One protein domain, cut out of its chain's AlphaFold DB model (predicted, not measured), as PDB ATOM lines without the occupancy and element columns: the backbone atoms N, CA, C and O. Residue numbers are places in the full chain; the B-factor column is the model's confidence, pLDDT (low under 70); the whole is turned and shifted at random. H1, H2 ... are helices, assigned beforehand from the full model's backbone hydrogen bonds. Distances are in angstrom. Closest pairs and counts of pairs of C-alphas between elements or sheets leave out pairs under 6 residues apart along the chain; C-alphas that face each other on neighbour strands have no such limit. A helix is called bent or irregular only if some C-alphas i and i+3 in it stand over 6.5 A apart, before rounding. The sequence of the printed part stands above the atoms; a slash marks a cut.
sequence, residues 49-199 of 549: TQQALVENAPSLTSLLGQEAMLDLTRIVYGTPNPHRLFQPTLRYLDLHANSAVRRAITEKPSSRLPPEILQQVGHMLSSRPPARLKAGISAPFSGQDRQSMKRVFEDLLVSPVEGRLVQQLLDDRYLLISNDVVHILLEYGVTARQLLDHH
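What this domain is: This is residues 49 to 199 of the 549 residues of an uncharacterized protein of Pseudomonas fluorescens Q2-87 (UniProt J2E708). Short helices cross around the first turns of one long helix, H3: the hairpin of H1 and H2 packs on one side, H5 on the other with H6 and H8 beyond it, and H7 meets the beginning of H3 end to end. The rest of H3 runs away from this body, and H4 folds back near it, making a loose arm from which the long link of residues 125 to 142 returns. The printed part has 151 residues with eight named helices, H1 to H8 in order, and no named strand; the class is all helix. It is compact, with a radius of gyration of the C-alphas of 16.7 A, and spans 51 by 36 by 25 A.

Where its parts are: H1, residues 49 to 64, begins with C-alpha 49 at (11.255, 142.115, 385.610) and measures 17.4 A. It is irregular, C-alphas 55 and 58 being 7.8 A apart, with a kink of 74 degrees near residue 58. H2 is residues 66 to 76, 15.1 A. H3, residues 87 to 107, is the longest, 30.4 A, and starts at (3.286, 141.203, 375.446). H4 is residues 115 to 124, 14.4 A; H5 is residues 143 to 156, 20.6 A. H6, residues 163 to 171, H7, residues 179 to 187, and H8, residues 192 to 198, measure 12.3, 12.0 and 10.2 A; C-alpha 198 is at (-16.014, 147.127, 370.728).

How they stand to each other: H1 and H3 are the hubs, touching three helices each. H1 and H2 form a hairpin at a shallow tilt of 21 degrees, with closest C-alphas Thr 61 and Met 69, 5.9 A apart. With residues 49 to 53 alone H1 touches H3, Ala 52 and Ala 97 having the closest C-alphas, 5.4 A. With residues 63 to 64 alone it touches H7, C-alphas 64 and 183 being closest at 5.5 A. H3 and H7 touch only at their ends, closest C-alphas Thr 89 and Leu 186, 5.1 A. H3 touches H5 at a steep tilt of 62 degrees, C-alphas 88 and 156 being closest at 5.4 A. H5 touches H6, closest C-alphas 146 and 170, 6.7 A; H6 touches H8, closest C-alphas 165 and 192, 5.8 A. H4 is close to H3 but not clearly touching, closest C-alphas 102 and 122, 7.3 A. Every O i to N i+4 pair is within hydrogen-bond range in H2, H4, H6, H7 and H8; H1 has 10 of 12, H3 15 of 17 and H5 9 of 10.

The domain as a whole: The C-alphas farthest apart, Arg 112 and Tyr 174, are 51.3 A apart. The printed part has no cut. The link from H4 to H5 is long, 18 residues; within it residues 137 to 138 pair antiparallel with residues 176 to 177. Mean pLDDT of the printed part is 85.9, with 17 residues under 70, among them residues 104 to 113.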
ATOM      1  N   THR A  49      12.572 142.550 386.092       87.31
ATOM      2  CA  THR A  49      11.255 142.115 385.610       87.31
ATOM      3  C   THR A  49      10.675 141.000 386.486       87.31
ATOM      4  O   THR A  49       9.479 141.010 386.755       87.31
ATOM      5  N   GLN A  50      11.508 140.080 386.993       89.81
ATOM      6  CA  GLN A  50      11.081 139.066 387.970       89.81
ATOM      7  C   GLN A  50      10.651 139.712 389.295       89.81
ATOM      8  O   GLN A  50       9.620 139.339 389.844       89.81
ATOM      9  N   GLN A  51      11.386 140.718 389.778       88.75
ATOM     10  CA  GLN A  51      10.992 141.485 390.967       88.75
ATOM     11  C   GLN A  51       9.666 142.229 390.747       88.75
ATOM     12  O   GLN A  51       8.752 142.094 391.555       88.75
ATOM     13  N   ALA A  52       9.517 142.927 389.617       90.50
ATOM     14  CA  ALA A  52       8.286 143.634 389.263       90.50
ATOM     15  C   ALA A  52       7.080 142.686 389.154       90.50
ATOM     16  O   ALA A  52       5.977 143.052 389.564       90.50
ATOM     17  N   LEU A  53       7.278 141.467 388.635       92.69
ATOM     18  CA  LEU A  53       6.237 140.441 388.602       92.69
ATOM     19  C   LEU A  53       5.801 140.062 390.019       92.69
ATOM     20  O   LEU A  53       4.605 140.041 390.279       92.69
ATOM     21  N   VAL A  54       6.743 139.804 390.932       89.31
ATOM     22  CA  VAL A  54       6.440 139.458 392.333       89.31
ATOM     23  C   VAL A  54       5.693 140.594 393.037       89.31
ATOM     24  O   VAL A  54       4.690 140.345 393.699       89.31
ATOM     25  N   GLU A  55       6.129 141.841 392.847       89.44
ATOM     26  CA  GLU A  55       5.488 143.025 393.434       89.44
ATOM     27  C   GLU A  55       4.046 143.230 392.940       89.44
ATOM     28  O   GLU A  55       3.191 143.691 393.695       89.44
ATOM     29  N   ASN A  56       3.758 142.867 391.685       90.50
ATOM     30  CA  ASN A  56       2.433 143.012 391.074       90.50
ATOM     31  C   ASN A  56       1.612 141.708 391.071       90.50
ATOM     32  O   ASN A  56       0.459 141.718 390.631       90.50
ATOM     33  N   ALA A  57       2.162 140.594 391.566       90.00
ATOM     34  CA  ALA A  57       1.565 139.264 391.449       90.00
ATOM     35  C   ALA A  57       0.140 139.163 392.016       90.00
ATOM     36  O   ALA A  57      -0.691 138.556 391.340       90.00
ATOM     37  N   PRO A  58      -0.208 139.765 393.174       90.00
ATOM     38  CA  PRO A  58      -1.580 139.697 393.682       90.00
ATOM     39  C   PRO A  58      -2.596 140.351 392.733       90.00
ATOM     40  O   PRO A  58      -3.640 139.772 392.442       90.00
ATOM     41  N   SER A  59      -2.264 141.529 392.193       89.75
ATOM     42  CA  SER A  59      -3.138 142.255 391.263       89.75
ATOM     43  C   SER A  59      -3.249 141.537 389.920       89.75
ATOM     44  O   SER A  59      -4.351 141.361 389.411       89.75
ATOM     45  N   LEU A  60      -2.126 141.063 389.373       92.94
ATOM     46  CA  LEU A  60      -2.129 140.341 388.103       92.94
ATOM     47  C   LEU A  60      -2.833 138.986 388.217       92.94
ATOM     48  O   LEU A  60      -3.577 138.632 387.313       92.94
ATOM     49  N   THR A  61      -2.701 138.270 389.337       92.81
ATOM     50  CA  THR A  61      -3.474 137.038 389.593       92.81
ATOM     51  C   THR A  61      -4.970 137.313 389.616       92.81
ATOM     52  O   THR A  61      -5.729 136.554 389.021       92.81
ATOM     53  N   SER A  62      -5.395 138.416 390.238       89.62
ATOM     54  CA  SER A  62      -6.809 138.797 390.275       89.62
ATOM     55  C   SER A  62      -7.389 139.114 388.892       89.62
ATOM     56  O   SER A  62      -8.586 138.931 388.696       89.62
ATOM     57  N   LEU A  63      -6.574 139.615 387.959       91.50
ATOM     58  CA  LEU A  63      -7.017 140.046 386.626       91.50
ATOM     59  C   LEU A  63      -6.854 138.941 385.570       91.50
ATOM     60  O   LEU A  63      -7.709 138.753 384.709       91.50
ATOM     61  N   LEU A  64      -5.752 138.196 385.622       92.25
ATOM     62  CA  LEU A  64      -5.400 137.174 384.633       92.25
ATOM     63  C   LEU A  64      -5.887 135.773 385.023       92.25
ATOM     64  O   LEU A  64      -6.113 134.935 384.155       92.25
ATOM     65  N   GLY A  65      -6.072 135.510 386.317       89.69
ATOM     66  CA  GLY A  65      -6.275 134.164 386.844       89.69
ATOM     67  C   GLY A  65      -4.960 133.408 387.066       89.69
ATOM     68  O   GLY A  65      -3.893 133.775 386.568       89.69
ATOM     69  N   GLN A  66      -5.040 132.328 387.843       89.81
ATOM     70  CA  GLN A  66      -3.870 131.583 388.315       89.81
ATOM     71  C   GLN A  66      -3.088 130.908 387.180       89.81
ATOM     72  O   GLN A  66      -1.865 130.999 387.145       89.81
ATOM     73  N   GLU A  67      -3.775 130.288 386.220       86.19
ATOM     74  CA  GLU A  67      -3.126 129.594 385.098       86.19
ATOM     75  C   GLU A  67      -2.358 130.556 384.184       86.19
ATOM     76  O   GLU A  67      -1.193 130.328 383.860       86.19
ATOM     77  N   ALA A  68      -2.970 131.690 383.831       91.50
ATOM     78  CA  ALA A  68      -2.301 132.734 383.058       91.50
ATOM     79  C   ALA A  68      -1.082 133.302 383.806       91.50
ATOM     80  O   ALA A  68      -0.050 133.580 383.199       91.50
ATOM     81  N   MET A  69      -1.164 133.423 385.136       93.75
ATOM     82  CA  MET A  69      -0.028 133.833 385.962       93.75
ATOM     83  C   MET A  69       1.098 132.804 385.999       93.75
ATOM     84  O   MET A  69       2.268 133.195 386.020       93.75
ATOM     85  N   LEU A  70       0.785 131.507 385.988       91.19
ATOM     86  CA  LEU A  70       1.794 130.453 385.879       91.19
ATOM     87  C   LEU A  70       2.529 130.538 384.536       91.19
ATOM     88  O   LEU A  70       3.762 130.490 384.516       91.19
ATOM     89  N   ASP A  71       1.799 130.734 383.439       91.06
ATOM     90  CA  ASP A  71       2.384 130.910 382.107       91.06
ATOM     91  C   ASP A  71       3.232 132.184 382.024       91.06
ATOM     92  O   ASP A  71       4.393 132.129 381.612       91.06
ATOM     93  N   LEU A  72       2.715 133.319 382.505       94.00
ATOM     94  CA  LEU A  72       3.457 134.578 382.583       94.00
ATOM     95  C   LEU A  72       4.738 134.429 383.413       94.00
ATOM     96  O   LEU A  72       5.797 134.907 383.007       94.00
ATOM     97  N   THR A  73       4.667 133.733 384.549       93.38
ATOM     98  CA  THR A  73       5.837 133.457 385.389       93.38
ATOM     99  C   THR A  73       6.859 132.638 384.611       93.38
ATOM    100  O   THR A  73       8.019 133.026 384.525       93.38
ATOM    101  N   ARG A  74       6.451 131.548 383.953       90.62
ATOM    102  CA  ARG A  74       7.361 130.748 383.117       90.62
ATOM    103  C   ARG A  74       8.024 131.588 382.025       90.62
ATOM    104  O   ARG A  74       9.227 131.436 381.808       90.62
ATOM    105  N   ILE A  75       7.274 132.488 381.384       92.62
ATOM    106  CA  ILE A  75       7.784 133.403 380.353       92.62
ATOM    107  C   ILE A  75       8.831 134.362 380.935       92.62
ATOM    108  O   ILE A  75       9.938 134.466 380.411       92.62
ATOM    109  N   VAL A  76       8.531 135.014 382.061       91.75
ATOM    110  CA  VAL A  76       9.453 135.942 382.747       91.75
ATOM    111  C   VAL A  76      10.730 135.236 383.237       91.75
ATOM    112  O   VAL A  76      11.791 135.856 383.338       91.75
ATOM    113  N   TYR A  77      10.661 133.929 383.495       88.50
ATOM    114  CA  TYR A  77      11.803 133.088 383.866       88.50
ATOM    115  C   TYR A  77      12.501 132.408 382.670       88.50
ATOM    116  O   TYR A  77      13.372 131.564 382.872       88.50
ATOM    117  N   GLY A  78      12.188 132.812 381.434       83.69
ATOM    118  CA  GLY A  78      12.958 132.455 380.235       83.69
ATOM    119  C   GLY A  78      12.295 131.444 379.300       83.69
ATOM    120  O   GLY A  78      12.902 131.056 378.303       83.69
ATOM    121  N   THR A  79      11.057 131.029 379.575       89.75
ATOM    122  CA  THR A  79      10.266 130.260 378.600       89.75
ATOM    123  C   THR A  79       9.874 131.174 377.432       89.75
ATOM    124  O   THR A  79       9.602 132.357 377.654       89.75
ATOM    125  N   PRO A  80       9.826 130.681 376.179       88.31
ATOM    126  CA  PRO A  80       9.347 131.482 375.063       88.31
ATOM    127  C   PRO A  80       7.946 132.028 375.315       88.31
ATOM    128  O   PRO A  80       7.107 131.356 375.910       88.31
ATOM    129  N   ASN A  81       7.692 133.224 374.795       87.25
ATOM    130  CA  ASN A  81       6.363 133.799 374.725       87.25
ATOM    131  C   ASN A  81       5.720 133.449 373.364       87.25
ATOM    132  O   ASN A  81       5.954 134.170 372.382       87.25
ATOM    133  N   PRO A  82       4.965 132.339 373.252       82.00
ATOM    134  CA  PRO A  82       4.405 131.913 371.978       82.00
ATOM    135  C   PRO A  82       3.453 132.980 371.440       82.00
ATOM    136  O   PRO A  82       2.587 133.483 372.149       82.00
ATOM    137  N   HIS A  83       3.637 133.344 370.169       79.69
ATOM    138  CA  HIS A  83       2.831 134.350 369.470       79.69
ATOM    139  C   HIS A  83       2.773 135.736 370.140       79.69
ATOM    140  O   HIS A  83       2.005 136.577 369.691       79.69
ATOM    141  N   ARG A  84       3.628 136.015 371.137       86.88
ATOM    142  CA  ARG A  84       3.628 137.260 371.926       86.88
ATOM    143  C   ARG A  84       2.380 137.441 372.812       86.88
ATOM    144  O   ARG A  84       1.942 138.570 373.027       86.88
ATOM    145  N   LEU A  85       1.820 136.353 373.341       87.44
ATOM    146  CA  LEU A  85       0.823 136.407 374.422       87.44
ATOM    147  C   LEU A  85       1.389 137.144 375.649       87.44
ATOM    148  O   LEU A  85       2.572 137.086 375.931       87.44
ATOM    149  N   PHE A  86       0.607 137.913 376.390       94.44
ATOM    150  CA  PHE A  86       1.109 138.748 377.496       94.44
ATOM    151  C   PHE A  86       2.148 139.815 377.113       94.44
ATOM    152  O   PHE A  86       2.761 140.404 378.002       94.44
ATOM    153  N   GLN A  87       2.375 140.115 375.827       93.56
ATOM    154  CA  GLN A  87       3.286 141.203 375.446       93.56
ATOM    155  C   GLN A  87       2.935 142.549 376.114       93.56
ATOM    156  O   GLN A  87       3.866 143.230 376.558       93.56
ATOM    157  N   PRO A  88       1.648 142.937 376.244       94.00
ATOM    158  CA  PRO A  88       1.264 144.120 377.015       94.00
ATOM    159  C   PRO A  88       1.690 144.024 378.484       94.00
ATOM    160  O   PRO A  88       2.312 144.951 379.004       94.00
ATOM    161  N   THR A  89       1.454 142.883 379.138       95.00
ATOM    162  CA  THR A  89       1.877 142.655 380.528       95.00
ATOM    163  C   THR A  89       3.393 142.694 380.694       95.00
ATOM    164  O   THR A  89       3.889 143.311 381.631       95.00
ATOM    165  N   LEU A  90       4.163 142.102 379.777       94.12
ATOM    166  CA  LEU A  90       5.628 142.154 379.819       94.12
ATOM    167  C   LEU A  90       6.141 143.593 379.697       94.12
ATOM    168  O   LEU A  90       7.039 143.988 380.440       94.12
ATOM    169  N   ARG A  91       5.538 144.397 378.812       90.81
ATOM    170  CA  ARG A  91       5.843 145.830 378.695       90.81
ATOM    171  C   ARG A  91       5.514 146.569 379.990       90.81
ATOM    172  O   ARG A  91       6.333 147.344 380.468       90.81
ATOM    173  N   TYR A  92       4.348 146.312 380.574       91.19
ATOM    174  CA  TYR A  92       3.945 146.893 381.854       91.19
ATOM    175  C   TYR A  92       4.942 146.561 382.977       91.19
ATOM    176  O   TYR A  92       5.378 147.455 383.704       91.19
ATOM    177  N   LEU A  93       5.367 145.301 383.087       92.44
ATOM    178  CA  LEU A  93       6.354 144.865 384.078       92.44
ATOM    179  C   LEU A  93       7.728 145.508 383.862       92.44
ATOM    180  O   LEU A  93       8.383 145.886 384.831       92.44
ATOM    181  N   ASP A  94       8.156 145.677 382.610       90.31
ATOM    182  CA  ASP A  94       9.399 146.382 382.286       90.31
ATOM    183  C   ASP A  94       9.331 147.873 382.668       90.31
ATOM    184  O   ASP A  94      10.262 148.418 383.266       90.31
ATOM    185  N   LEU A  95       8.191 148.535 382.438       88.62
ATOM    186  CA  LEU A  95       7.960 149.910 382.900       88.62
ATOM    187  C   LEU A  95       8.046 150.024 384.434       88.62
ATOM    188  O   LEU A  95       8.664 150.960 384.950       88.62
ATOM    189  N   HIS A  96       7.487 149.056 385.168       88.38
ATOM    190  CA  HIS A  96       7.616 148.952 386.631       88.38
ATOM    191  C   HIS A  96       9.054 148.775 387.084       88.38
ATOM    192  O   HIS A  96       9.538 149.586 387.882       88.38
ATOM    193  N   ALA A  97       9.757 147.801 386.510       86.50
ATOM    194  CA  ALA A  97      11.164 147.534 386.780       86.50
ATOM    195  C   ALA A  97      12.039 148.786 386.584       86.50
ATOM    196  O   ALA A  97      12.893 149.108 387.416       86.50
ATOM    197  N   ASN A  98      11.796 149.535 385.508       83.00
ATOM    198  CA  ASN A  98      12.571 150.723 385.155       83.00
ATOM    199  C   ASN A  98      12.200 151.962 385.993       83.00
ATOM    200  O   ASN A  98      13.047 152.827 386.231       83.00
ATOM    201  N   SER A  99      10.978 152.033 386.530       77.75
ATOM    202  CA  SER A  99      10.546 153.134 387.405       77.75
ATOM    203  C   SER A  99      11.330 153.207 388.722       77.75
ATOM    204  O   SER A  99      11.595 154.301 389.229       77.75
ATOM    205  N   ALA A 100      11.724 152.057 389.277       71.44
ATOM    206  CA  ALA A 100      12.526 151.980 390.496       71.44
ATOM    207  C   ALA A 100      13.949 152.505 390.261       71.44
ATOM    208  O   ALA A 100      14.480 153.259 391.074       71.44
ATOM    209  N   VAL A 101      14.535 152.179 389.104       73.12
ATOM    210  CA  VAL A 101      15.854 152.674 388.676       73.12
ATOM    211  C   VAL A 101      15.831 154.185 388.538       73.12
ATOM    212  O   VAL A 101      16.711 154.865 389.059       73.12
ATOM    213  N   ARG A 102      14.790 154.720 387.890       73.62
ATOM    214  CA  ARG A 102      14.602 156.162 387.778       73.62
ATOM    215  C   ARG A 102      14.524 156.817 389.154       73.62
ATOM    216  O   ARG A 102      15.265 157.764 389.382       73.62
ATOM    217  N   ARG A 103      13.672 156.312 390.057       70.38
ATOM    218  CA  ARG A 103      13.544 156.843 391.427       70.38
ATOM    219  C   ARG A 103      14.889 156.862 392.149       70.38
ATOM    220  O   ARG A 103      15.284 157.908 392.650       70.38
ATOM    221  N   ALA A 104      15.641 155.763 392.091       69.56
ATOM    222  CA  ALA A 104      16.970 155.675 392.691       69.56
ATOM    223  C   ALA A 104      17.978 156.680 392.093       69.56
ATOM    224  O   ALA A 104      18.752 157.277 392.841       69.56
ATOM    225  N   ILE A 105      17.956 156.898 390.770       68.25
ATOM    226  CA  ILE A 105      18.784 157.912 390.092       68.25
ATOM    227  C   ILE A 105      18.385 159.327 390.538       68.25
ATOM    228  O   ILE A 105      19.251 160.146 390.835       68.25
ATOM    229  N   THR A 106      17.083 159.620 390.607       67.50
ATOM    230  CA  THR A 106      16.580 160.957 390.957       67.50
ATOM    231  C   THR A 106      16.726 161.293 392.440       67.50
ATOM    232  O   THR A 106      16.942 162.452 392.775       67.50
ATOM    233  N   GLU A 107      16.629 160.305 393.333       68.44
ATOM    234  CA  GLU A 107      16.735 160.494 394.788       68.44
ATOM    235  C   GLU A 107      18.194 160.589 395.269       68.44
ATOM    236  O   GLU A 107      18.457 161.143 396.336       68.44
ATOM    237  N   LYS A 108      19.163 160.089 394.485       63.34
ATOM    238  CA  LYS A 108      20.607 160.191 394.766       63.34
ATOM    239  C   LYS A 108      21.374 160.766 393.566       63.34
ATOM    240  O   LYS A 108      22.184 160.057 392.960       63.34
ATOM    241  N   PRO A 109      21.200 162.066 393.254       55.47
ATOM    242  CA  PRO A 109      21.889 162.717 392.136       55.47
ATOM    243  C   PRO A 109      23.424 162.714 392.272       55.47
ATOM    244  O   PRO A 109      24.129 162.922 391.294       55.47
ATOM    245  N   SER A 110      23.956 162.437 393.467       54.81
ATOM    246  CA  SER A 110      25.387 162.327 393.775       54.81
ATOM    247  C   SER A 110      26.002 160.939 393.521       54.81
ATOM    248  O   SER A 110      27.150 160.694 393.901       54.81
ATOM    249  N   SER A 111      25.278 160.002 392.891       58.59
ATOM    250  CA  SER A 111      25.891 158.757 392.408       58.59
ATOM    251  C   SER A 111      26.964 159.072 391.349       58.59
ATOM    252  O   SER A 111      26.777 159.964 390.532       58.59
ATOM    253  N   ARG A 112      28.105 158.367 391.386       56.12
ATOM    254  CA  ARG A 112      29.379 158.651 390.675       56.12
ATOM    255  C   ARG A 112      29.331 158.667 389.128       56.12
ATOM    256  O   ARG A 112      30.378 158.557 388.496       56.12
ATOM    257  N   LEU A 113      28.157 158.733 388.507       65.62
ATOM    258  CA  LEU A 113      28.008 158.747 387.055       65.62
ATOM    259  C   LEU A 113      28.014 160.198 386.537       65.62
ATOM    260  O   LEU A 113      27.300 161.032 387.093       65.62
ATOM    261  N   PRO A 114      28.791 160.511 385.484       77.12
ATOM    262  CA  PRO A 114      28.744 161.808 384.816       77.12
ATOM    263  C   PRO A 114      27.316 162.195 384.380       77.12
ATOM    264  O   PRO A 114      26.545 161.306 383.990       77.12
ATOM    265  N   PRO A 115      26.953 163.492 384.404       70.56
ATOM    266  CA  PRO A 115      25.631 163.985 384.006       70.56
ATOM    267  C   PRO A 115      25.178 163.507 382.623       70.56
ATOM    268  O   PRO A 115      24.004 163.206 382.429       70.56
ATOM    269  N   GLU A 116      26.110 163.374 381.683       73.56
ATOM    270  CA  GLU A 116      25.864 162.920 380.315       73.56
ATOM    271  C   GLU A 116      25.416 161.452 380.288       73.56
ATOM    272  O   GLU A 116      24.491 161.091 379.562       73.56
ATOM    273  N   ILE A 117      26.003 160.603 381.143       70.69
ATOM    274  CA  ILE A 117      25.610 159.193 381.283       70.69
ATOM    275  C   ILE A 117      24.252 159.087 381.973       70.69
ATOM    276  O   ILE A 117      23.424 158.273 381.572       70.69
ATOM    277  N   LEU A 118      23.982 159.921 382.980       69.81
ATOM    278  CA  LEU A 118      22.670 159.965 383.633       69.81
ATOM    279  C   LEU A 118      21.568 160.437 382.678       69.81
ATOM    280  O   LEU A 118      20.475 159.871 382.694       69.81
ATOM    281  N   GLN A 119      21.857 161.413 381.814       69.00
ATOM    282  CA  GLN A 119      20.954 161.828 380.740       69.00
ATOM    283  C   GLN A 119      20.733 160.692 379.741       69.00
ATOM    284  O   GLN A 119      19.591 160.375 379.418       69.00
ATOM    285  N   GLN A 120      21.799 160.017 379.308       71.00
ATOM    286  CA  GLN A 120      21.702 158.932 378.336       71.00
ATOM    287  C   GLN A 120      20.961 157.704 378.893       71.00
ATOM    288  O   GLN A 120      20.119 157.136 378.202       71.00
ATOM    289  N   VAL A 121      21.185 157.337 380.158       70.31
ATOM    290  CA  VAL A 121      20.405 156.308 380.872       70.31
ATOM    291  C   VAL A 121      18.953 156.760 381.049       70.31
ATOM    292  O   VAL A 121      18.035 155.978 380.820       70.31
ATOM    293  N   GLY A 122      18.726 158.032 381.387       65.06
ATOM    294  CA  GLY A 122      17.392 158.624 381.472       65.06
ATOM    295  C   GLY A 122      16.621 158.592 380.148       65.06
ATOM    296  O   GLY A 122      15.411 158.400 380.172       65.06
ATOM    297  N   HIS A 123      17.304 158.717 379.006       67.06
ATOM    298  CA  HIS A 123      16.700 158.597 377.676       67.06
ATOM    299  C   HIS A 123      16.321 157.158 377.301       67.06
ATOM    300  O   HIS A 123      15.401 156.968 376.510       67.06
ATOM    301  N   MET A 124      17.013 156.151 377.846       69.19
ATOM    302  CA  MET A 124      16.711 154.736 377.581       69.19
ATOM    303  C   MET A 124      15.581 154.190 378.461       69.19
ATOM    304  O   MET A 124      14.915 153.230 378.079       69.19
ATOM    305  N   LEU A 125      15.363 154.775 379.639       71.25
ATOM    306  CA  LEU A 125      14.273 154.400 380.537       71.25
ATOM    307  C   LEU A 125      12.985 155.124 380.125       71.25
ATOM    308  O   LEU A 125      13.015 156.276 379.697       71.25
ATOM    309  N   SER A 126      11.828 154.477 380.301       69.75
ATOM    310  CA  SER A 126      10.546 155.160 380.098       69.75
ATOM    311  C   SER A 126      10.471 156.441 380.936       69.75
ATOM    312  O   SER A 126      10.719 156.441 382.146       69.75
ATOM    313  N   SER A 127      10.098 157.546 380.288       68.81
ATOM    314  CA  SER A 127      10.059 158.880 380.893       68.81
ATOM    315  C   SER A 127       8.921 159.063 381.906       68.81
ATOM    316  O   SER A 127       8.920 160.039 382.664       68.81
ATOM    317  N   ARG A 128       7.976 158.117 381.992       77.25
ATOM    318  CA  ARG A 128       6.856 158.143 382.944       77.25
ATOM    319  C   ARG A 128       6.784 156.867 383.796       77.25
ATOM    320  O   ARG A 128       7.111 155.793 383.293       77.25
ATOM    321  N   PRO A 129       6.379 156.970 385.080       76.19
ATOM    322  CA  PRO A 129       6.110 155.795 385.901       76.19
ATOM    323  C   PRO A 129       4.881 155.045 385.359       76.19
ATOM    324  O   PRO A 129       3.971 155.693 384.832       76.19
ATOM    325  N   PRO A 130       4.838 153.716 385.511       81.44
ATOM    326  CA  PRO A 130       3.711 152.911 385.060       81.44
ATOM    327  C   PRO A 130       2.430 153.257 385.819       81.44
ATOM    328  O   PRO A 130       2.452 153.618 387.003       81.44
ATOM    329  N   ALA A 131       1.303 153.127 385.128       83.75
ATOM    330  CA  ALA A 131      -0.011 153.280 385.734       83.75
ATOM    331  C   ALA A 131      -0.316 152.173 386.760       83.75
ATOM    332  O   ALA A 131       0.245 151.081 386.712       83.75
ATOM    333  N   ARG A 132      -1.245 152.439 387.684       83.00
ATOM    334  CA  ARG A 132      -1.846 151.380 388.506       83.00
ATOM    335  C   ARG A 132      -3.012 150.770 387.740       83.00
ATOM    336  O   ARG A 132      -3.870 151.505 387.261       83.00
ATOM    337  N   LEU A 133      -3.049 149.444 387.664       84.06
ATOM    338  CA  LEU A 133      -4.187 148.712 387.117       84.06
ATOM    339  C   LEU A 133      -5.343 148.798 388.116       84.06
ATOM    340  O   LEU A 133      -5.217 148.354 389.256       84.06
ATOM    341  N   LYS A 134      -6.453 149.406 387.703       78.50
ATOM    342  CA  LYS A 134      -7.687 149.470 388.484       78.50
ATOM    343  C   LYS A 134      -8.845 149.175 387.539       78.50
ATOM    344  O   LYS A 134      -9.044 149.900 386.570       78.50
ATOM    345  N   ALA A 135      -9.549 148.090 387.816       76.56
ATOM    346  CA  ALA A 135     -10.739 147.675 387.088       76.56
ATOM    347  C   ALA A 135     -12.012 148.144 387.810       76.56
ATOM    348  O   ALA A 135     -11.945 148.622 388.947       76.56
ATOM    349  N   GLY A 136     -13.159 148.005 387.142       75.44
ATOM    350  CA  GLY A 136     -14.468 148.406 387.661       75.44
ATOM    351  C   GLY A 136     -14.674 149.919 387.660       75.44
ATOM    352  O   GLY A 136     -15.341 150.447 388.545       75.44
ATOM    353  N   ILE A 137     -14.047 150.630 386.718       77.25
ATOM    354  CA  ILE A 137     -14.224 152.074 386.555       77.25
ATOM    355  C   ILE A 137     -15.109 152.312 385.336       77.25
ATOM    356  O   ILE A 137     -14.788 151.841 384.242       77.25
ATOM    357  N   SER A 138     -16.175 153.077 385.540       81.88
ATOM    358  CA  SER A 138     -17.048 153.573 384.478       81.88
ATOM    359  C   SER A 138     -16.785 155.057 384.254       81.88
ATOM    360  O   SER A 138     -16.533 155.803 385.206       81.88
ATOM    361  N   ALA A 139     -16.827 155.477 382.996       83.38
ATOM    362  CA  ALA A 139     -16.814 156.887 382.631       83.38
ATOM    363  C   ALA A 139     -18.110 157.605 383.105       83.38
ATOM    364  O   ALA A 139     -19.087 156.933 383.444       83.38
ATOM    365  N   PRO A 140     -18.140 158.954 383.182       84.12
ATOM    366  CA  PRO A 140     -17.094 159.907 382.800       84.12
ATOM    367  C   PRO A 140     -15.945 159.993 383.814       84.12
ATOM    368  O   PRO A 140     -16.145 160.122 385.022       84.12
ATOM    369  N   PHE A 141     -14.706 159.994 383.317       86.00
ATOM    370  CA  PHE A 141     -13.527 160.145 384.170       86.00
ATOM    371  C   PHE A 141     -13.273 161.614 384.515       86.00
ATOM    372  O   PHE A 141     -13.218 162.474 383.634       86.00
ATOM    373  N   SER A 142     -12.986 161.903 385.784       84.38
ATOM    374  CA  SER A 142     -12.628 163.253 386.231       84.38
ATOM    375  C   SER A 142     -11.355 163.265 387.080       84.38
ATOM    376  O   SER A 142     -10.910 162.240 387.603       84.38
ATOM    377  N   GLY A 143     -10.706 164.431 387.159       88.19
ATOM    378  CA  GLY A 143      -9.543 164.662 388.019       88.19
ATOM    379  C   GLY A 143      -8.429 163.616 387.868       88.19
ATOM    380  O   GLY A 143      -7.834 163.457 386.798       88.19
ATOM    381  N   GLN A 144      -8.123 162.922 388.968       85.06
ATOM    382  CA  GLN A 144      -7.052 161.924 389.036       85.06
ATOM    383  C   GLN A 144      -7.389 160.617 388.302       85.06
ATOM    384  O   GLN A 144      -6.474 159.980 387.770       85.06
ATOM    385  N   ASP A 145      -8.665 160.233 388.219       86.31
ATOM    386  CA  ASP A 145      -9.079 159.008 387.525       86.31
ATOM    387  C   ASP A 145      -8.853 159.143 386.020       86.31
ATOM    388  O   ASP A 145      -8.279 158.249 385.400       86.31
ATOM    389  N   ARG A 146      -9.156 160.315 385.444       91.25
ATOM    390  CA  ARG A 146      -8.879 160.596 384.025       91.25
ATOM    391  C   ARG A 146      -7.388 160.516 383.707       91.25
ATOM    392  O   ARG A 146      -6.992 159.934 382.699       91.25
ATOM    393  N   GLN A 147      -6.539 161.078 384.569       88.94
ATOM    394  CA  GLN A 147      -5.084 161.008 384.389       88.94
ATOM    395  C   GLN A 147      -4.550 159.581 384.544       88.94
ATOM    396  O   GLN A 147      -3.636 159.188 383.820       88.94
ATOM    397  N   SER A 148      -5.111 158.812 385.476       88.12
ATOM    398  CA  SER A 148      -4.731 157.418 385.697       88.12
ATOM    399  C   SER A 148      -5.123 156.555 384.502       88.12
ATOM    400  O   SER A 148      -4.271 155.847 383.970       88.12
ATOM    401  N   MET A 149      -6.358 156.695 384.013       90.75
ATOM    402  CA  MET A 149      -6.861 155.951 382.861       90.75
ATOM    403  C   MET A 149      -6.100 156.299 381.580       90.75
ATOM    404  O   MET A 149      -5.695 155.407 380.837       90.75
ATOM    405  N   LYS A 150      -5.777 157.585 381.376       92.38
ATOM    406  CA  LYS A 150      -4.905 158.014 380.276       92.38
ATOM    407  C   LYS A 150      -3.582 157.248 380.283       92.38
ATOM    408  O   LYS A 150      -3.168 156.737 379.249       92.38
ATOM    409  N   ARG A 151      -2.931 157.136 381.447       89.44
ATOM    410  CA  ARG A 151      -1.665 156.395 381.564       89.44
ATOM    411  C   ARG A 151      -1.854 154.902 381.312       89.44
ATOM    412  O   ARG A 151      -1.037 154.330 380.602       89.44
ATOM    413  N   VAL A 152      -2.922 154.291 381.838       90.50
ATOM    414  CA  VAL A 152      -3.247 152.876 381.577       90.50
ATOM    415  C   VAL A 152      -3.352 152.626 380.073       90.50
ATOM    416  O   VAL A 152      -2.677 151.737 379.558       90.50
ATOM    417  N   PHE A 153      -4.119 153.447 379.351       93.12
ATOM    418  CA  PHE A 153      -4.247 153.336 377.899       93.12
ATOM    419  C   PHE A 153      -2.911 153.521 377.185       93.12
ATOM    420  O   PHE A 153      -2.549 152.722 376.325       93.12
ATOM    421  N   GLU A 154      -2.131 154.529 377.559       90.44
ATOM    422  CA  GLU A 154      -0.857 154.779 376.896       90.44
ATOM    423  C   GLU A 154       0.211 153.699 377.177       90.44
ATOM    424  O   GLU A 154       1.138 153.537 376.372       90.44
ATOM    425  N   ASP A 155       0.126 152.995 378.311       89.25
ATOM    426  CA  ASP A 155       1.062 151.938 378.717       89.25
ATOM    427  C   ASP A 155       0.675 150.560 378.150       89.25
ATOM    428  O   ASP A 155       1.556 149.824 377.694       89.25
ATOM    429  N   LEU A 156      -0.619 150.216 378.153       91.56
ATOM    430  CA  LEU A 156      -1.105 148.876 377.801       91.56
ATOM    431  C   LEU A 156      -1.546 148.719 376.347       91.56
ATOM    432  O   LEU A 156      -1.422 147.621 375.803       91.56
ATOM    433  N   LEU A 157      -2.067 149.772 375.710       94.44
ATOM    434  CA  LEU A 157      -2.569 149.643 374.344       94.44
ATOM    435  C   LEU A 157      -1.436 149.296 373.378       94.44
ATOM    436  O   LEU A 157      -0.296 149.772 373.485       94.44
ATOM    437  N   VAL A 158      -1.778 148.458 372.404       93.06
ATOM    438  CA  VAL A 158      -0.847 148.046 371.358       93.06
ATOM    439  C   VAL A 158      -0.527 149.241 370.467       93.06
ATOM    440  O   VAL A 158      -1.416 149.974 370.040       93.06
ATOM    441  N   SER A 159       0.763 149.436 370.197       86.00
ATOM    442  CA  SER A 159       1.251 150.520 369.348       86.00
ATOM    443  C   SER A 159       0.786 150.381 367.887       86.00
ATOM    444  O   SER A 159       0.656 149.255 367.404       86.00
ATOM    445  N   PRO A 160       0.619 151.500 367.155       88.12
ATOM    446  CA  PRO A 160       0.822 152.883 367.598       88.12
ATOM    447  C   PRO A 160      -0.301 153.376 368.524       88.12
ATOM    448  O   PRO A 160      -1.478 153.122 368.290       88.12
ATOM    449  N   VAL A 161       0.074 154.098 369.585       87.31
ATOM    450  CA  VAL A 161      -0.895 154.723 370.494       87.31
ATOM    451  C   VAL A 161      -1.111 156.166 370.052       87.31
ATOM    452  O   VAL A 161      -0.268 157.031 370.287       87.31
ATOM    453  N   GLU A 162      -2.238 156.425 369.398       90.81
ATOM    454  CA  GLU A 162      -2.591 157.762 368.927       90.81
ATOM    455  C   GLU A 162      -3.282 158.571 370.029       90.81
ATOM    456  O   GLU A 162      -4.357 158.205 370.507       90.81
ATOM    457  N   GLY A 163      -2.707 159.722 370.392       90.94
ATOM    458  CA  GLY A 163      -3.238 160.571 371.465       90.94
ATOM    459  C   GLY A 163      -4.694 161.010 371.259       90.94
ATOM    460  O   GLY A 163      -5.423 161.138 372.239       90.94
ATOM    461  N   ARG A 164      -5.138 161.178 370.002       95.44
ATOM    462  CA  ARG A 164      -6.535 161.509 369.664       95.44
ATOM    463  C   ARG A 164      -7.515 160.395 370.038       95.44
ATOM    464  O   ARG A 164      -8.558 160.687 370.604       95.44
ATOM    465  N   LEU A 165      -7.154 159.135 369.788       96.25
ATOM    466  CA  LEU A 165      -7.998 157.983 370.113       96.25
ATOM    467  C   LEU A 165      -8.028 157.755 371.626       96.25
ATOM    468  O   LEU A 165      -9.061 157.414 372.183       96.25
ATOM    469  N   VAL A 166      -6.908 158.018 372.309       95.19
ATOM    470  CA  VAL A 166      -6.874 158.019 373.776       95.19
ATOM    471  C   VAL A 166      -7.776 159.113 374.348       95.19
ATOM    472  O   VAL A 166      -8.438 158.863 375.344       95.19
ATOM    473  N   GLN A 167      -7.826 160.313 373.755       95.25
ATOM    474  CA  GLN A 167      -8.790 161.327 374.204       95.25
ATOM    475  C   GLN A 167     -10.232 160.884 373.959       95.25
ATOM    476  O   GLN A 167     -11.010 160.950 374.896       95.25
ATOM    477  N   GLN A 168     -10.546 160.334 372.782       94.88
ATOM    478  CA  GLN A 168     -11.880 159.786 372.505       94.88
ATOM    479  C   GLN A 168     -12.301 158.743 373.548       94.88
ATOM    480  O   GLN A 168     -13.382 158.864 374.099       94.88
ATOM    481  N   LEU A 169     -11.423 157.801 373.915       94.50
ATOM    482  CA  LEU A 169     -11.707 156.824 374.979       94.50
ATOM    483  C   LEU A 169     -11.958 157.471 376.348       94.50
ATOM    484  O   LEU A 169     -12.707 156.943 377.157       94.50
ATOM    485  N   LEU A 170     -11.281 158.577 376.658       93.94
ATOM    486  CA  LEU A 170     -11.463 159.273 377.935       93.94
ATOM    487  C   LEU A 170     -12.717 160.154 377.952       93.94
ATOM    488  O   LEU A 170     -13.200 160.482 379.036       93.94
ATOM    489  N   ASP A 171     -13.166 160.588 376.776       92.88
ATOM    490  CA  ASP A 171     -14.352 161.417 376.570       92.88
ATOM    491  C   ASP A 171     -15.617 160.578 376.380       92.88
ATOM    492  O   ASP A 171     -16.716 161.077 376.608       92.88
ATOM    493  N   ASP A 172     -15.462 159.301 376.028       92.62
ATOM    494  CA  ASP A 172     -16.554 158.344 375.981       92.62
ATOM    495  C   ASP A 172     -17.128 158.127 377.384       92.62
ATOM    496  O   ASP A 172     -16.476 157.574 378.272       92.62
ATOM    497  N   ARG A 173     -18.361 158.592 377.584       91.00
ATOM    498  CA  ARG A 173     -19.069 158.547 378.867       91.00
ATOM    499  C   ARG A 173     -19.682 157.184 379.191       91.00
ATOM    500  O   ARG A 173     -20.110 156.988 380.326       91.00
ATOM    501  N   TYR A 174     -19.731 156.275 378.224       93.50
ATOM    502  CA  TYR A 174     -20.326 154.947 378.356       93.50
ATOM    503  C   TYR A 174     -19.273 153.848 378.484       93.50
ATOM    504  O   TYR A 174     -19.615 152.705 378.765       93.50
ATOM    505  N   LEU A 175     -17.988 154.181 378.354       92.44
ATOM    506  CA  LEU A 175     -16.898 153.224 378.491       92.44
ATOM    507  C   LEU A 175     -16.898 152.511 379.856       92.44
ATOM    508  O   LEU A 175     -16.743 153.139 380.912       92.44
ATOM    509  N   LEU A 176     -16.974 151.175 379.818       91.94
ATOM    510  CA  LEU A 176     -16.792 150.289 380.966       91.94
ATOM    511  C   LEU A 176     -15.432 149.576 380.900       91.94
ATOM    512  O   LEU A 176     -15.163 148.786 379.997       91.94
ATOM    513  N   ILE A 177     -14.586 149.789 381.912       92.31
ATOM    514  CA  ILE A 177     -13.327 149.047 382.084       92.31
ATOM    515  C   ILE A 177     -13.508 147.996 383.185       92.31
ATOM    516  O   ILE A 177     -13.165 148.217 384.352       92.31
ATOM    517  N   SER A 178     -14.078 146.845 382.818       92.88
ATOM    518  CA  SER A 178     -14.255 145.688 383.707       92.88
ATOM    519  C   SER A 178     -12.951 144.895 383.905       92.88
ATOM    520  O   SER A 178     -11.944 145.137 383.233       92.88
ATOM    521  N   ASN A 179     -12.957 143.924 384.828       93.12
ATOM    522  CA  ASN A 179     -11.835 142.990 384.994       93.12
ATOM    523  C   ASN A 179     -11.542 142.228 383.695       93.12
ATOM    524  O   ASN A 179     -10.379 142.055 383.340       93.12
ATOM    525  N   ASP A 180     -12.582 141.825 382.969       94.75
ATOM    526  CA  ASP A 180     -12.478 141.075 381.719       94.75
ATOM    527  C   ASP A 180     -11.902 141.918 380.576       94.75
ATOM    528  O   ASP A 180     -11.039 141.452 379.831       94.75
ATOM    529  N   VAL A 181     -12.271 143.199 380.486       95.44
ATOM    530  CA  VAL A 181     -11.647 144.135 379.535       95.44
ATOM    531  C   VAL A 181     -10.159 144.304 379.847       95.44
ATOM    532  O   VAL A 181      -9.316 144.257 378.946       95.44
ATOM    533  N   VAL A 182      -9.801 144.448 381.129       94.38
ATOM    534  CA  VAL A 182      -8.396 144.532 381.557       94.38
ATOM    535  C   VAL A 182      -7.649 143.223 381.282       94.38
ATOM    536  O   VAL A 182      -6.503 143.266 380.837       94.38
ATOM    537  N   HIS A 183      -8.286 142.068 381.473       95.31
ATOM    538  CA  HIS A 183      -7.728 140.768 381.106       95.31
ATOM    539  C   HIS A 183      -7.372 140.720 379.614       95.31
ATOM    540  O   HIS A 183      -6.233 140.410 379.261       95.31
ATOM    541  N   ILE A 184      -8.313 141.097 378.740       96.38
ATOM    542  CA  ILE A 184      -8.103 141.134 377.285       96.38
ATOM    543  C   ILE A 184      -6.949 142.079 376.927       96.38
ATOM    544  O   ILE A 184      -6.082 141.720 376.124       96.38
ATOM    545  N   LEU A 185      -6.895 143.264 377.546       95.44
ATOM    546  CA  LEU A 185      -5.818 144.243 377.365       95.44
ATOM    547  C   LEU A 185      -4.444 143.697 377.767       95.44
ATOM    548  O   LEU A 185      -3.461 143.957 377.076       95.44
ATOM    549  N   LEU A 186      -4.362 142.968 378.879       95.25
ATOM    550  CA  LEU A 186      -3.108 142.459 379.429       95.25
ATOM    551  C   LEU A 186      -2.597 141.227 378.672       95.25
ATOM    552  O   LEU A 186      -1.411 141.148 378.338       95.25
ATOM    553  N   GLU A 187      -3.473 140.262 378.397       95.06
ATOM    554  CA  GLU A 187      -3.084 138.999 377.777       95.06
ATOM    555  C   GLU A 187      -2.963 139.110 376.255       95.06
ATOM    556  O   GLU A 187      -1.918 138.788 375.687       95.06
ATOM    557  N   TYR A 188      -4.010 139.579 375.582       95.56
ATOM    558  CA  TYR A 188      -4.048 139.596 374.121       95.56
ATOM    559  C   TYR A 188      -3.594 140.937 373.564       95.56
ATOM    560  O   TYR A 188      -2.907 140.960 372.542       95.56
ATOM    561  N   GLY A 189      -3.936 142.032 374.249       94.62
ATOM    562  CA  GLY A 189      -3.724 143.419 373.841       94.62
ATOM    563  C   GLY A 189      -4.739 143.894 372.805       94.62
ATOM    564  O   GLY A 189      -5.072 143.170 371.871       94.62
ATOM    565  N   VAL A 190      -5.138 145.160 372.870       95.75
ATOM    566  CA  VAL A 190      -5.947 145.816 371.828       95.75
ATOM    567  C   VAL A 190      -5.370 147.182 371.474       95.75
ATOM    568  O   VAL A 190      -4.599 147.766 372.237       95.75
ATOM    569  N   THR A 191      -5.680 147.667 370.277       95.88
ATOM    570  CA  THR A 191      -5.406 149.059 369.890       95.88
ATOM    571  C   THR A 191      -6.492 149.983 370.443       95.88
ATOM    572  O   THR A 191      -7.589 149.531 370.762       95.88
ATOM    573  N   ALA A 192      -6.214 151.289 370.516       95.25
ATOM    574  CA  ALA A 192      -7.209 152.276 370.949       95.25
ATOM    575  C   ALA A 192      -8.481 152.234 370.086       95.25
ATOM    576  O   ALA A 192      -9.582 152.345 370.611       95.25
ATOM    577  N   ARG A 193      -8.326 152.032 368.769       95.31
ATOM    578  CA  ARG A 193      -9.455 151.958 367.839       95.31
ATOM    579  C   ARG A 193     -10.324 150.729 368.092       95.31
ATOM    580  O   ARG A 193     -11.528 150.865 368.201       95.31
ATOM    581  N   GLN A 194      -9.704 149.563 368.265       96.12
ATOM    582  CA  GLN A 194     -10.432 148.332 368.592       96.12
ATOM    583  C   GLN A 194     -11.184 148.439 369.922       96.12
ATOM    584  O   GLN A 194     -12.279 147.907 370.036       96.12
ATOM    585  N   LEU A 195     -10.606 149.115 370.923       95.81
ATOM    586  CA  LEU A 195     -11.304 149.342 372.184       95.81
ATOM    587  C   LEU A 195     -12.490 150.300 372.006       95.81
ATOM    588  O   LEU A 195     -13.543 150.018 372.548       95.81
ATOM    589  N   LEU A 196     -12.349 151.379 371.226       93.94
ATOM    590  CA  LEU A 196     -13.466 152.283 370.902       93.94
ATOM    591  C   LEU A 196     -14.599 151.567 370.162       93.94
ATOM    592  O   LEU A 196     -15.760 151.794 370.458       93.94
ATOM    593  N   ASP A 197     -14.259 150.706 369.205       94.81
ATOM    594  CA  ASP A 197     -15.256 150.062 368.347       94.81
ATOM    595  C   ASP A 197     -16.043 148.953 369.068       94.81
ATOM    596  O   ASP A 197     -17.151 148.629 368.650       94.81
ATOM    597  N   HIS A 198     -15.482 148.358 370.129       95.62
ATOM    598  CA  HIS A 198     -16.014 147.127 370.728       95.62
ATOM    599  C   HIS A 198     -16.079 147.132 372.261       95.62
ATOM    600  O   HIS A 198     -16.280 146.073 372.852       95.62
ATOM    601  N   HIS A 199     -15.857 148.256 372.951       93.44
ATOM    602  CA  HIS A 199     -15.919 148.224 374.412       93.44
ATOM    603  C   HIS A 199     -17.331 147.864 374.901       93.44
ATOM    604  O   HIS A 199     -18.325 148.295 374.310       93.44
TER     605      HIS A 199